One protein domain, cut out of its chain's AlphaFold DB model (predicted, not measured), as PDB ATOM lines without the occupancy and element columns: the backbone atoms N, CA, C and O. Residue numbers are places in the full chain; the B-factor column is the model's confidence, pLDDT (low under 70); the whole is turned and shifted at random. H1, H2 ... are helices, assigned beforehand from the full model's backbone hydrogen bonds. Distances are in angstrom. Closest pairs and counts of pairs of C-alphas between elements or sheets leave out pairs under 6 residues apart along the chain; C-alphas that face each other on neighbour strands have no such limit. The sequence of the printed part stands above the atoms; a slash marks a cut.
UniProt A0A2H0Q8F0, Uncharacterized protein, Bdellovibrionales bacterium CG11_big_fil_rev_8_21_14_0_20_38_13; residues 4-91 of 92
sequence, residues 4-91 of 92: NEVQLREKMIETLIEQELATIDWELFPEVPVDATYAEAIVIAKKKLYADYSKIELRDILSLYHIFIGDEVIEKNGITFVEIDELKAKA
ATOM      1  N   ASN A   4     -32.516  35.213   4.053       79.38
ATOM      2  CA  ASN A   4     -32.680  33.797   4.375       79.38
ATOM      3  C   ASN A   4     -31.509  33.281   5.224       79.38
ATOM      4  O   ASN A   4     -31.728  32.530   6.164       79.38
ATOM      5  N   GLU A   5     -30.280  33.721   4.944       77.19
ATOM      6  CA  GLU A   5     -29.084  33.385   5.729       77.19
ATOM      7  C   GLU A   5     -29.141  33.966   7.142       77.19
ATOM      8  O   GLU A   5     -28.722  33.307   8.089       77.19
ATOM      9  N   VAL A   6     -29.675  35.183   7.295       83.25
ATOM     10  CA  VAL A   6     -29.895  35.785   8.619       83.25
ATOM     11  C   VAL A   6     -30.911  34.952   9.402       83.25
ATOM     12  O   VAL A   6     -30.616  34.519  10.506       83.25
ATOM     13  N   GLN A   7     -32.077  34.661   8.821       82.06
ATOM     14  CA  GLN A   7     -33.119  33.871   9.490       82.06
ATOM     15  C   GLN A   7     -32.664  32.448   9.830       82.06
ATOM     16  O   GLN A   7     -32.959  31.945  10.912       82.06
ATOM     17  N   LEU A   8     -31.931  31.814   8.911       82.75
ATOM     18  CA  LEU A   8     -31.310  30.513   9.126       82.75
ATOM     19  C   LEU A   8     -30.384  30.567  10.339       82.75
ATOM     20  O   LEU A   8     -30.546  29.780  11.266       82.75
ATOM     21  N   ARG A   9     -29.459  31.530  10.355       86.06
ATOM     22  CA  ARG A   9     -28.509  31.707  11.452       86.06
ATOM     23  C   ARG A   9     -29.213  31.848  12.797       86.06
ATOM     24  O   ARG A   9     -28.867  31.132  13.728       86.06
ATOM     25  N   GLU A  10     -30.198  32.736  12.882       91.00
ATOM     26  CA  GLU A  10     -30.937  32.983  14.123       91.00
ATOM     27  C   GLU A  10     -31.610  31.708  14.643       91.00
ATOM     28  O   GLU A  10     -31.415  31.332  15.796       91.00
ATOM     29  N   LYS A  11     -32.300  30.963  13.772       89.12
ATOM     30  CA  LYS A  11     -32.974  29.713  14.151       89.12
ATOM     31  C   LYS A  11     -31.997  28.631  14.631       89.12
ATOM     32  O   LYS A  11     -32.308  27.865  15.545       89.12
ATOM     33  N   MET A  12     -30.814  28.552  14.024       87.69
ATOM     34  CA  MET A  12     -29.776  27.606  14.442       87.69
ATOM     35  C   MET A  12     -29.198  27.968  15.809       87.69
ATOM     36  O   MET A  12     -29.053  27.089  16.654       87.69
ATOM     37  N   ILE A  13     -28.922  29.256  16.040       93.25
ATOM     38  CA  ILE A  13     -28.466  29.761  17.338       93.25
ATOM     39  C   ILE A  13     -29.512  29.468  18.416       93.25
ATOM     40  O   ILE A  13     -29.165  28.929  19.461       93.25
ATOM     41  N   GLU A  14     -30.791  29.747  18.158       91.50
ATOM     42  CA  GLU A  14     -31.879  29.441  19.096       91.50
ATOM     43  C   GLU A  14     -31.925  27.952  19.458       91.50
ATOM     44  O   GLU A  14     -32.003  27.606  20.634       91.50
ATOM     45  N   THR A  15     -31.805  27.069  18.463       90.00
ATOM     46  CA  THR A  15     -31.832  25.615  18.686       90.00
ATOM     47  C   THR A  15     -30.628  25.139  19.509       90.00
ATOM     48  O   THR A  15     -30.786  24.338  20.426       90.00
ATOM     49  N   LEU A  16     -29.428  25.650  19.212       90.38
ATOM     50  CA  LEU A  16     -28.214  25.335  19.973       90.38
ATOM     51  C   LEU A  16     -28.333  25.792  21.431       90.38
ATOM     52  O   LEU A  16     -28.005  25.035  22.340       90.38
ATOM     53  N   ILE A  17     -28.873  26.991  21.659       92.62
ATOM     54  CA  ILE A  17     -29.135  27.512  23.005       92.62
ATOM     55  C   ILE A  17     -30.134  26.624  23.748       92.62
ATOM     56  O   ILE A  17     -29.928  26.333  24.922       92.62
ATOM     57  N   GLU A  18     -31.221  26.195  23.101       89.00
ATOM     58  CA  GLU A  18     -32.205  25.297  23.720       89.00
ATOM     59  C   GLU A  18     -31.578  23.962  24.138       89.00
ATOM     60  O   GLU A  18     -31.818  23.501  25.255       89.00
ATOM     61  N   GLN A  19     -30.735  23.381  23.281       87.38
ATOM     62  CA  GLN A  19     -30.017  22.142  23.574       87.38
ATOM     63  C   GLN A  19     -29.026  22.304  24.733       87.38
ATOM     64  O   GLN A  19     -28.947  21.452  25.623       87.38
ATOM     65  N   GLU A  20     -28.279  23.405  24.745       90.00
ATOM     66  CA  GLU A  20     -27.316  23.691  25.803       90.00
ATOM     67  C   GLU A  20     -28.030  23.901  27.140       90.00
ATOM     68  O   GLU A  20     -27.694  23.242  28.115       90.00
ATOM     69  N   LEU A  21     -29.106  24.693  27.181       88.50
ATOM     70  CA  LEU A  21     -29.916  24.881  28.393       88.50
ATOM     71  C   LEU A  21     -30.560  23.593  28.915       88.50
ATOM     72  O   LEU A  21     -30.793  23.478  30.117       88.50
ATOM     73  N   ALA A  22     -30.877  22.639  28.038       85.94
ATOM     74  CA  ALA A  22     -31.434  21.349  28.441       85.94
ATOM     75  C   ALA A  22     -30.393  20.431  29.100       85.94
ATOM     76  O   ALA A  22     -30.760  19.516  29.836       85.94
ATOM     77  N   THR A  23     -29.107  20.664  28.830       85.12
ATOM     78  CA  THR A  23     -27.988  19.826  29.287       85.12
ATOM     79  C   THR A  23     -27.046  20.548  30.248       85.12
ATOM     80  O   THR A  23     -26.097  19.942  30.743       85.12
ATOM     81  N   ILE A  24     -27.312  21.826  30.531       83.75
ATOM     82  CA  ILE A  24     -26.447  22.665  31.348       83.75
ATOM     83  C   ILE A  24     -26.456  22.215  32.803       83.75
ATOM     84  O   ILE A  24     -27.502  21.948  33.402       83.75
ATOM     85  N   ASP A  25     -25.265  22.189  33.387       84.94
ATOM     86  CA  ASP A  25     -25.112  22.085  34.825       84.94
ATOM     87  C   ASP A  25     -25.241  23.484  35.439       84.94
ATOM     88  O   ASP A  25     -24.334  24.316  35.356       84.94
ATOM     89  N   TRP A  26     -26.404  23.755  36.030       80.69
ATOM     90  CA  TRP A  26     -26.726  25.050  36.632       80.69
ATOM     91  C   TRP A  26     -25.838  25.393  37.831       80.69
ATOM     92  O   TRP A  26     -25.656  26.575  38.120       80.69
ATOM     93  N   GLU A  27     -25.249  24.401  38.503       77.38
ATOM     94  CA  GLU A  27     -24.312  24.641  39.608       77.38
ATOM     95  C   GLU A  27     -22.972  25.194  39.102       77.38
ATOM     96  O   GLU A  27     -22.260  25.888  39.829       77.38
ATOM     97  N   LEU A  28     -22.648  24.931  37.833       72.25
ATOM     98  CA  LEU A  28     -21.414  25.347  37.174       72.25
ATOM     99  C   LEU A  28     -21.580  26.599  36.313       72.25
ATOM    100  O   LEU A  28     -20.665  26.925  35.557       72.25
ATOM    101  N   PHE A  29     -22.708  27.311  36.408       77.06
ATOM    102  CA  PHE A  29     -22.941  28.540  35.652       77.06
ATOM    103  C   PHE A  29     -22.633  29.786  36.512       77.06
ATOM    104  O   PHE A  29     -23.541  30.363  37.115       77.06
ATOM    105  N   PRO A  30     -21.364  30.246  36.582       69.19
ATOM    106  CA  PRO A  30     -20.901  31.239  37.562       69.19
ATOM    107  C   PRO A  30     -21.499  32.640  37.377       69.19
ATOM    108  O   PRO A  30     -21.297  33.513  38.217       69.19
ATOM    109  N   GLU A  31     -22.185  32.881  36.262       77.38
ATOM    110  CA  GLU A  31     -22.745  34.184  35.904       77.38
ATOM    111  C   GLU A  31     -24.194  34.369  36.376       77.38
ATOM    112  O   GLU A  31     -24.733  35.472  36.281       77.38
ATOM    113  N   VAL A  32     -24.826  33.311  36.894       80.12
ATOM    114  CA  VAL A  32     -26.160  33.391  37.495       80.12
ATOM    115  C   VAL A  32     -26.015  33.756  38.978       80.12
ATOM    116  O   VAL A  32     -25.313  33.058  39.712       80.12
ATOM    117  N   PRO A  33     -26.654  34.845  39.447       82.62
ATOM    118  CA  PRO A  33     -26.672  35.191  40.863       82.62
ATOM    119  C   PRO A  33     -27.220  34.047  41.720       82.62
ATOM    120  O   PRO A  33     -28.184  33.389  41.340       82.62
ATOM    121  N   VAL A  34     -26.638  33.841  42.904       78.38
ATOM    122  CA  VAL A  34     -27.043  32.763  43.831       78.38
ATOM    123  C   VAL A  34     -28.507  32.902  44.277       78.38
ATOM    124  O   VAL A  34     -29.156  31.914  44.603       78.38
ATOM    125  N   ASP A  35     -29.030  34.128  44.294       85.94
ATOM    126  CA  ASP A  35     -30.406  34.472  44.652       85.94
ATOM    127  C   ASP A  35     -31.362  34.558  43.450       85.94
ATOM    128  O   ASP A  35     -32.551  34.818  43.639       85.94
ATOM    129  N   ALA A  36     -30.878  34.323  42.225       84.31
ATOM    130  CA  ALA A  36     -31.718  34.343  41.037       84.31
ATOM    131  C   ALA A  36     -32.719  33.183  41.051       84.31
ATOM    132  O   ALA A  36     -32.396  32.026  41.333       84.31
ATOM    133  N   THR A  37     -33.957  33.480  40.671       89.62
ATOM    134  CA  THR A  37     -34.944  32.445  40.381       89.62
ATOM    135  C   THR A  37     -34.524  31.644  39.149       89.62
ATOM    136  O   THR A  37     -33.814  32.131  38.270       89.62
ATOM    137  N   TYR A  38     -35.040  30.422  39.017       84.25
ATOM    138  CA  TYR A  38     -34.791  29.589  37.835       84.25
ATOM    139  C   TYR A  38     -35.167  30.288  36.513       84.25
ATOM    140  O   TYR A  38     -34.471  30.161  35.508       84.25
ATOM    141  N   ALA A  39     -36.242  31.084  36.510       87.50
ATOM    142  CA  ALA A  39     -36.648  31.852  35.335       87.50
ATOM    143  C   ALA A  39     -35.636  32.957  34.983       87.50
ATOM    144  O   ALA A  39     -35.302  33.133  33.811       87.50
ATOM    145  N   GLU A  40     -35.116  33.674  35.981       88.00
ATOM    146  CA  GLU A  40     -34.068  34.682  35.787       88.00
ATOM    147  C   GLU A  40     -32.763  34.039  35.317       88.00
ATOM    148  O   GLU A  40     -32.139  34.545  34.383       88.00
ATOM    149  N   ALA A  41     -32.402  32.887  35.886       88.12
ATOM    150  CA  ALA A  41     -31.239  32.110  35.480       88.12
ATOM    151  C   ALA A  41     -31.305  31.720  33.995       88.12
ATOM    152  O   ALA A  41     -30.349  31.950  33.253       88.12
ATOM    153  N   ILE A  42     -32.463  31.235  33.525       90.06
ATOM    154  CA  ILE A  42     -32.694  30.941  32.104       90.06
ATOM    155  C   ILE A  42     -32.531  32.189  31.238       90.06
ATOM    156  O   ILE A  42     -31.908  32.116  30.181       90.06
ATOM    157  N   VAL A  43     -33.086  33.332  31.644       92.06
ATOM    158  CA  VAL A  43     -32.984  34.574  30.859       92.06
ATOM    159  C   VAL A  43     -31.530  35.038  30.752       92.06
ATOM    160  O   VAL A  43     -31.088  35.423  29.665       92.06
ATOM    161  N   ILE A  44     -30.777  34.975  31.851       91.06
ATOM    162  CA  ILE A  44     -29.353  35.331  31.897       91.06
ATOM    163  C   ILE A  44     -28.548  34.397  30.991       91.06
ATOM    164  O   ILE A  44     -27.837  34.876  30.103       91.06
ATOM    165  N   ALA A  45     -28.719  33.083  31.154       90.88
ATOM    166  CA  ALA A  45     -28.027  32.078  30.358       90.88
ATOM    167  C   ALA A  45     -28.345  32.227  28.861       90.88
ATOM    168  O   ALA A  45     -27.429  32.332  28.051       90.88
ATOM    169  N   LYS A  46     -29.625  32.371  28.484       93.00
ATOM    170  CA  LYS A  46     -30.036  32.624  27.090       93.00
ATOM    171  C   LYS A  46     -29.334  33.834  26.494       93.00
ATOM    172  O   LYS A  46     -28.809  33.758  25.388       93.00
ATOM    173  N   LYS A  47     -29.312  34.955  27.220       94.31
ATOM    174  CA  LYS A  47     -28.692  36.195  26.744       94.31
ATOM    175  C   LYS A  47     -27.184  36.030  26.545       94.31
ATOM    176  O   LYS A  47     -26.645  36.542  25.566       94.31
ATOM    177  N   LYS A  48     -26.517  35.327  27.461       92.38
ATOM    178  CA  LYS A  48     -25.081  35.049  27.388       92.38
ATOM    179  C   LYS A  48     -24.748  34.150  26.204       92.38
ATOM    180  O   LYS A  48     -23.948  34.545  25.358       92.38
ATOM    181  N   LEU A  49     -25.414  33.001  26.114       92.94
ATOM    182  CA  LEU A  49     -25.214  32.037  25.038       92.94
ATOM    183  C   LEU A  49     -25.494  32.681  23.681       92.94
ATOM    184  O   LEU A  49     -24.668  32.596  22.780       92.94
ATOM    185  N   TYR A  50     -26.590  33.434  23.553       95.06
ATOM    186  CA  TYR A  50     -26.885  34.170  22.327       95.06
ATOM    187  C   TYR A  50     -25.776  35.156  21.955       95.06
ATOM    188  O   TYR A  50     -25.380  35.218  20.793       95.06
ATOM    189  N   ALA A  51     -25.237  35.910  22.918       94.94
ATOM    190  CA  ALA A  51     -24.131  36.828  22.666       94.94
ATOM    191  C   ALA A  51     -22.844  36.102  22.239       94.94
ATOM    192  O   ALA A  51     -22.076  36.653  21.451       94.94
ATOM    193  N   ASP A  52     -22.597  34.893  22.740       93.38
ATOM    194  CA  ASP A  52     -21.430  34.090  22.379       93.38
ATOM    195  C   ASP A  52     -21.592  33.444  20.999       93.38
ATOM    196  O   ASP A  52     -20.748  33.671  20.129       93.38
ATOM    197  N   TYR A  53     -22.717  32.776  20.731       93.88
ATOM    198  CA  TYR A  53     -23.046  32.240  19.406       93.88
ATOM    199  C   TYR A  53     -23.134  33.340  18.337       93.88
ATOM    200  O   TYR A  53     -22.735  33.136  17.192       93.88
ATOM    201  N   SER A  54     -23.569  34.550  18.703       92.56
ATOM    202  CA  SER A  54     -23.633  35.693  17.785       92.56
ATOM    203  C   SER A  54     -22.267  36.178  17.293       92.56
ATOM    204  O   SER A  54     -22.222  36.923  16.314       92.56
ATOM    205  N   LYS A  55     -21.163  35.770  17.925       94.25
ATOM    206  CA  LYS A  55     -19.794  36.079  17.477       94.25
ATOM    207  C   LYS A  55     -19.226  35.011  16.540       94.25
ATOM    208  O   LYS A  55     -18.152  35.209  15.986       94.25
ATOM    209  N   ILE A  56     -19.917  33.881  16.400       90.94
ATOM    210  CA  ILE A  56     -19.483  32.750  15.589       90.94
ATOM    211  C   ILE A  56     -19.970  32.950  14.149       90.94
ATOM    212  O   ILE A  56     -21.097  33.402  13.895       90.94
ATOM    213  N   GLU A  57     -19.095  32.616  13.202       89.62
ATOM    214  CA  GLU A  57     -19.388  32.627  11.772       89.62
ATOM    215  C   GLU A  57     -20.452  31.577  11.424       89.62
ATOM    216  O   GLU A  57     -20.488  30.486  11.994       89.62
ATOM    217  N   LEU A  58     -21.304  31.865  10.434       84.62
ATOM    218  CA  LEU A  58     -22.404  30.968  10.044       84.62
ATOM    219  C   LEU A  58     -21.919  29.544   9.712       84.62
ATOM    220  O   LEU A  58     -22.584  28.571  10.057       84.62
ATOM    221  N   ARG A  59     -20.745  29.407   9.083       85.56
ATOM    222  CA  ARG A  59     -20.148  28.100   8.754       85.56
ATOM    223  C   ARG A  59     -19.881  27.246   9.996       85.56
ATOM    224  O   ARG A  59     -20.072  26.030   9.973       85.56
ATOM    225  N   ASP A  60     -19.430  27.880  11.067       87.38
ATOM    226  CA  ASP A  60     -19.083  27.189  12.300       87.38
ATOM    227  C   ASP A  60     -20.347  26.921  13.131       87.38
ATOM    228  O   ASP A  60     -20.475  25.837  13.688       87.38
ATOM    229  N   ILE A  61     -21.347  27.817  13.098       88.50
ATOM    230  CA  ILE A  61     -22.700  27.540  13.622       88.50
ATOM    231  C   ILE A  61     -23.321  26.312  12.944       88.50
ATOM    232  O   ILE A  61     -23.859  25.445  13.629       88.50
ATOM    233  N   LEU A  62     -23.209  26.202  11.615       84.69
ATOM    234  CA  LEU A  62     -23.658  25.027  10.858       84.69
ATOM    235  C   LEU A  62     -22.975  23.744  11.336       84.69
ATOM    236  O   LEU A  62     -23.634  22.727  11.529       84.69
ATOM    237  N   SER A  63     -21.666  23.815  11.578       84.25
ATOM    238  CA  SER A  63     -20.886  22.674  12.061       84.25
ATOM    239  C   SER A  63     -21.300  22.263  13.478       84.25
ATOM    240  O   SER A  63     -21.500  21.080  13.737       84.25
ATOM    241  N   LEU A  64     -21.476  23.227  14.388       85.00
ATOM    242  CA  LEU A  64     -21.926  22.976  15.762       85.00
ATOM    243  C   LEU A  64     -23.320  22.349  15.784       85.00
ATOM    244  O   LEU A  64     -23.543  21.366  16.482       85.00
ATOM    245  N   TYR A  65     -24.244  22.879  14.986       84.31
ATOM    246  CA  TYR A  65     -25.592  22.334  14.879       84.31
ATOM    247  C   TYR A  65     -25.584  20.879  14.414       84.31
ATOM    248  O   TYR A  65     -26.204  20.034  15.049       84.31
ATOM    249  N   HIS A  66     -24.823  20.570  13.364       80.12
ATOM    250  CA  HIS A  66     -24.677  19.202  12.876       80.12
ATOM    251  C   HIS A  66     -24.105  18.258  13.952       80.12
ATOM    252  O   HIS A  66     -24.594  17.148  14.121       80.12
ATOM    253  N   ILE A  67     -23.116  18.712  14.729       82.44
ATOM    254  CA  ILE A  67     -22.502  17.914  15.804       82.44
ATOM    255  C   ILE A  67     -23.479  17.648  16.958       82.44
ATOM    256  O   ILE A  67     -23.529  16.529  17.468       82.44
ATOM    257  N   PHE A  68     -24.209  18.672  17.409       77.75
ATOM    258  CA  PHE A  68     -24.980  18.605  18.657       77.75
ATOM    259  C   PHE A  68     -26.449  18.232  18.476       77.75
ATOM    260  O   PHE A  68     -27.053  17.708  19.409       77.75
ATOM    261  N   ILE A  69     -27.021  18.513  17.308       77.25
ATOM    262  CA  ILE A  69     -28.427  18.241  16.991       77.25
ATOM    263  C   ILE A  69     -28.545  17.050  16.027       77.25
ATOM    264  O   ILE A  69     -29.515  16.300  16.101       77.25
ATOM    265  N   GLY A  70     -27.531  16.818  15.187       63.78
ATOM    266  CA  GLY A  70     -27.532  15.775  14.161       63.78
ATOM    267  C   GLY A  70     -28.197  16.209  12.850       63.78
ATOM    268  O   GLY A  70     -28.887  17.225  12.787       63.78
ATOM    269  N   ASP A  71     -27.999  15.408  11.799       56.69
ATOM    270  CA  ASP A  71     -28.620  15.569  10.468       56.69
ATOM    271  C   ASP A  71     -30.074  15.074  10.404       56.69
ATOM    272  O   ASP A  71     -30.602  14.804   9.321       56.69
ATOM    273  N   GLU A  72     -30.766  14.931  11.539       47.78
ATOM    274  CA  GLU A  72     -32.204  14.696  11.464       47.78
ATOM    275  C   GLU A  72     -32.841  15.886  10.742       47.78
ATOM    276  O   GLU A  72     -32.716  17.037  11.156       47.78
ATOM    277  N   VAL A  73     -33.497  15.606   9.616       47.41
ATOM    278  CA  VAL A  73     -34.258  16.583   8.840       47.41
ATOM    279  C   VAL A  73     -35.350  17.138   9.753       47.41
ATOM    280  O   VAL A  73     -36.431  16.563   9.877       47.41
ATOM    281  N   ILE A  74     -35.066  18.249  10.434       46.56
ATOM    282  CA  ILE A  74     -36.046  18.905  11.296       46.56
ATOM    283  C   ILE A  74     -37.021  19.649  10.391       46.56
ATOM    284  O   ILE A  74     -36.866  20.832  10.075       46.56
ATOM    285  N   GLU A  75     -38.071  18.945   9.984       42.44
ATOM    286  CA  GLU A  75     -39.244  19.541   9.366       42.44
ATOM    287  C   GLU A  75     -40.064  20.253  10.456       42.44
ATOM    288  O   GLU A  75     -41.039  19.743  11.002       42.44
ATOM    289  N   LYS A  76     -39.631  21.460  10.838       37.72
ATOM    290  CA  LYS A  76     -40.351  22.311  11.800       37.72
ATOM    291  C   LYS A  76     -40.726  23.622  11.116       37.72
ATOM    292  O   LYS A  76     -39.862  24.471  10.864       37.72
ATOM    293  N   ASN A  77     -42.026  23.762  10.839       40.03
ATOM    294  CA  ASN A  77     -42.695  24.892  10.171       40.03
ATOM    295  C   ASN A  77     -42.465  25.017   8.649       40.03
ATOM    296  O   ASN A  77     -42.396  26.132   8.137       40.03
ATOM    297  N   GLY A  78     -42.354  23.903   7.915       35.22
ATOM    298  CA  GLY A  78     -42.266  23.924   6.443       35.22
ATOM    299  C   GLY A  78     -40.917  24.393   5.884       35.22
ATOM    300  O   GLY A  78     -40.822  24.742   4.711       35.22
ATOM    301  N   ILE A  79     -39.880  24.417   6.724       37.50
ATOM    302  CA  ILE A  79     -38.500  24.675   6.313       37.50
ATOM    303  C   ILE A  79     -37.759  23.343   6.387       37.50
ATOM    304  O   ILE A  79     -37.483  22.857   7.481       37.50
ATOM    305  N   THR A  80     -37.472  22.760   5.227       44.91
ATOM    306  CA  THR A  80     -36.612  21.582   5.090       44.91
ATOM    307  C   THR A  80     -35.157  22.040   5.138       44.91
ATOM    308  O   THR A  80     -34.710  22.780   4.260       44.91
ATOM    309  N   PHE A  81     -34.416  21.628   6.166       48.25
ATOM    310  CA  PHE A  81     -32.960  21.765   6.186       48.25
ATOM    311  C   PHE A  81     -32.391  20.581   5.426       48.25
ATOM    312  O   PHE A  81     -32.551  19.440   5.849       48.25
ATOM    313  N   VAL A  82     -31.817  20.848   4.260       45.69
ATOM    314  CA  VAL A  82     -31.204  19.802   3.449       45.69
ATOM    315  C   VAL A  82     -29.741  19.673   3.843       45.69
ATOM    316  O   VAL A  82     -29.078  20.693   4.057       45.69
ATOM    317  N   GLU A  83     -29.259  18.430   3.923       46.03
ATOM    318  CA  GLU A  83     -27.837  18.094   3.983       46.03
ATOM    319  C   GLU A  83     -27.043  19.030   3.061       46.03
ATOM    320  O   GLU A  83     -27.379  19.246   1.891       46.03
ATOM    321  N   ILE A  84     -25.967  19.600   3.604       43.25
ATOM    322  CA  ILE A  84     -25.088  20.566   2.927       43.25
ATOM    323  C   ILE A  84     -24.527  20.011   1.604       43.25
ATOM    324  O   ILE A  84     -24.086  20.789   0.756       43.25
ATOM    325  N   ASP A  85     -24.589  18.700   1.378       47.44
ATOM    326  CA  ASP A  85     -24.212  18.078   0.113       47.44
ATOM    327  C   ASP A  85     -25.038  18.600  -1.075       47.44
ATOM    328  O   ASP A  85     -24.472  18.828  -2.147       47.44
ATOM    329  N   GLU A  86     -26.315  18.958  -0.891       45.19
ATOM    330  CA  GLU A  86     -27.102  19.608  -1.950       45.19
ATOM    331  C   GLU A  86     -26.712  21.077  -2.193       45.19
ATOM    332  O   GLU A  86     -26.778  21.562  -3.327       45.19
ATOM    333  N   LEU A  87     -26.274  21.802  -1.158       42.06
ATOM    334  CA  LEU A  87     -25.786  23.180  -1.304       42.06
ATOM    335  C   LEU A  87     -24.385  23.221  -1.929       42.06
ATOM    336  O   LEU A  87     -24.101  24.111  -2.730       42.06
ATOM    337  N   LYS A  88     -23.531  22.233  -1.633       40.03
ATOM    338  CA  LYS A  88     -22.235  22.043  -2.301       40.03
ATOM    339  C   LYS A  88     -22.401  21.620  -3.761       40.03
ATOM    340  O   LYS A  88     -21.656  22.107  -4.606       40.03
ATOM    341  N   ALA A  89     -23.383  20.774  -4.077       48.53
ATOM    342  CA  ALA A  89     -23.657  20.344  -5.450       48.53
ATOM    343  C   ALA A  89     -24.179  21.478  -6.353       48.53
ATOM    344  O   ALA A  89     -23.948  21.441  -7.556       48.53
ATOM    345  N   LYS A  90     -24.839  22.502  -5.795       43.09
ATOM    346  CA  LYS A  90     -25.313  23.685  -6.545       43.09
ATOM    347  C   LYS A  90     -24.268  24.794  -6.717       43.09
ATOM    348  O   LYS A  90     -24.547  25.779  -7.394       43.09
ATOM    349  N   ALA A  91     -23.097  24.660  -6.093       40.97
ATOM    350  CA  ALA A  91     -21.991  25.613  -6.204       40.97
ATOM    351  C   ALA A  91     -20.943  25.222  -7.271       40.97
ATOM    352  O   ALA A  91     -19.968  25.956  -7.437       40.97
TER     353      ALA A  91
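AT A GLANCE: This is residues 4 to 91 of the 92 residues of an uncharacterized protein of Bdellovibrionales bacterium CG11_big_fil_rev_8_21_14_0_20_38_13 (UniProt A0A2H0Q8F0). Look first at H1, the longest helix, with H2 crossing it obliquely at residues 13 to 21 and H3 packing on it too, the three making a small, loose helical core. At one end of the length lies the loop of residues 24 to 37; at the other is the small helix H4, reached by the long link of residues 70 to 83, and there residues 85 to 91 stick out from the body. The printed part has 88 residues with four named helices, in the order H1, H2, H3, H4, and no named strand; the class is all helix. The whole is loose, with a radius of gyration of the C-alphas of 15.2 A, and its outline is a rod of 52 by 24 by 20 A.

IN THESE COORDINATES: Find C-alpha 4 at (-32.680, 33.797, 4.375); from there H1 runs through residues 4 to 23, 28.9 A from first to last C-alpha. H2, residues 38 to 53, begins at C-alpha 38 at (-34.791, 29.589, 37.835) and is 22.0 A long. H3, residues 58 to 69, is 15.7 A long. H4, residues 84 to 89, is 8.5 A long and ends at C-alpha 89 at (-23.657, 20.344, -5.450).

HOW THE PARTS SIT: Start from H1. It touches H2 with its residues 13 to 21 alone, and the closest C-alphas are those of Ile 13 and Tyr 53, 6.3 A apart. These two helices run opposite ways at a steep tilt of 46 degrees. H1 also touches H3, where the closest C-alphas, those of Arg 9 and Leu 58, are 6.3 A apart. H1 and H3 run the same way at a tilt of 38 degrees, only just steep. Look next at Tyr 53 and Ile 61, the closest C-alphas of H2 and H3, 7.5 A apart: these helices are close but not clearly touching. H4 is apart from H1, H2 and H3. In H1, H2, H3 and H4 every backbone O i to N i+4 pair is within hydrogen-bond range.

THE WHOLE: Look for the farthest ends at the C-alphas of Asp 35 and Lys 90, the two farthest apart at 52.6 A. The link from H2 to H3 is tight; those from H1 to H2 and from H3 to H4 are long, with 14 residues each. Residues 85 to 91, of which 85 to 89 belong to H4, stand free. The printed part, residues 4 to 91, has no cut. Read the B-factor column for the model's confidence: the mean pLDDT of the printed part is 76.0, and residue 30 and residues 70 to 91 are under 70.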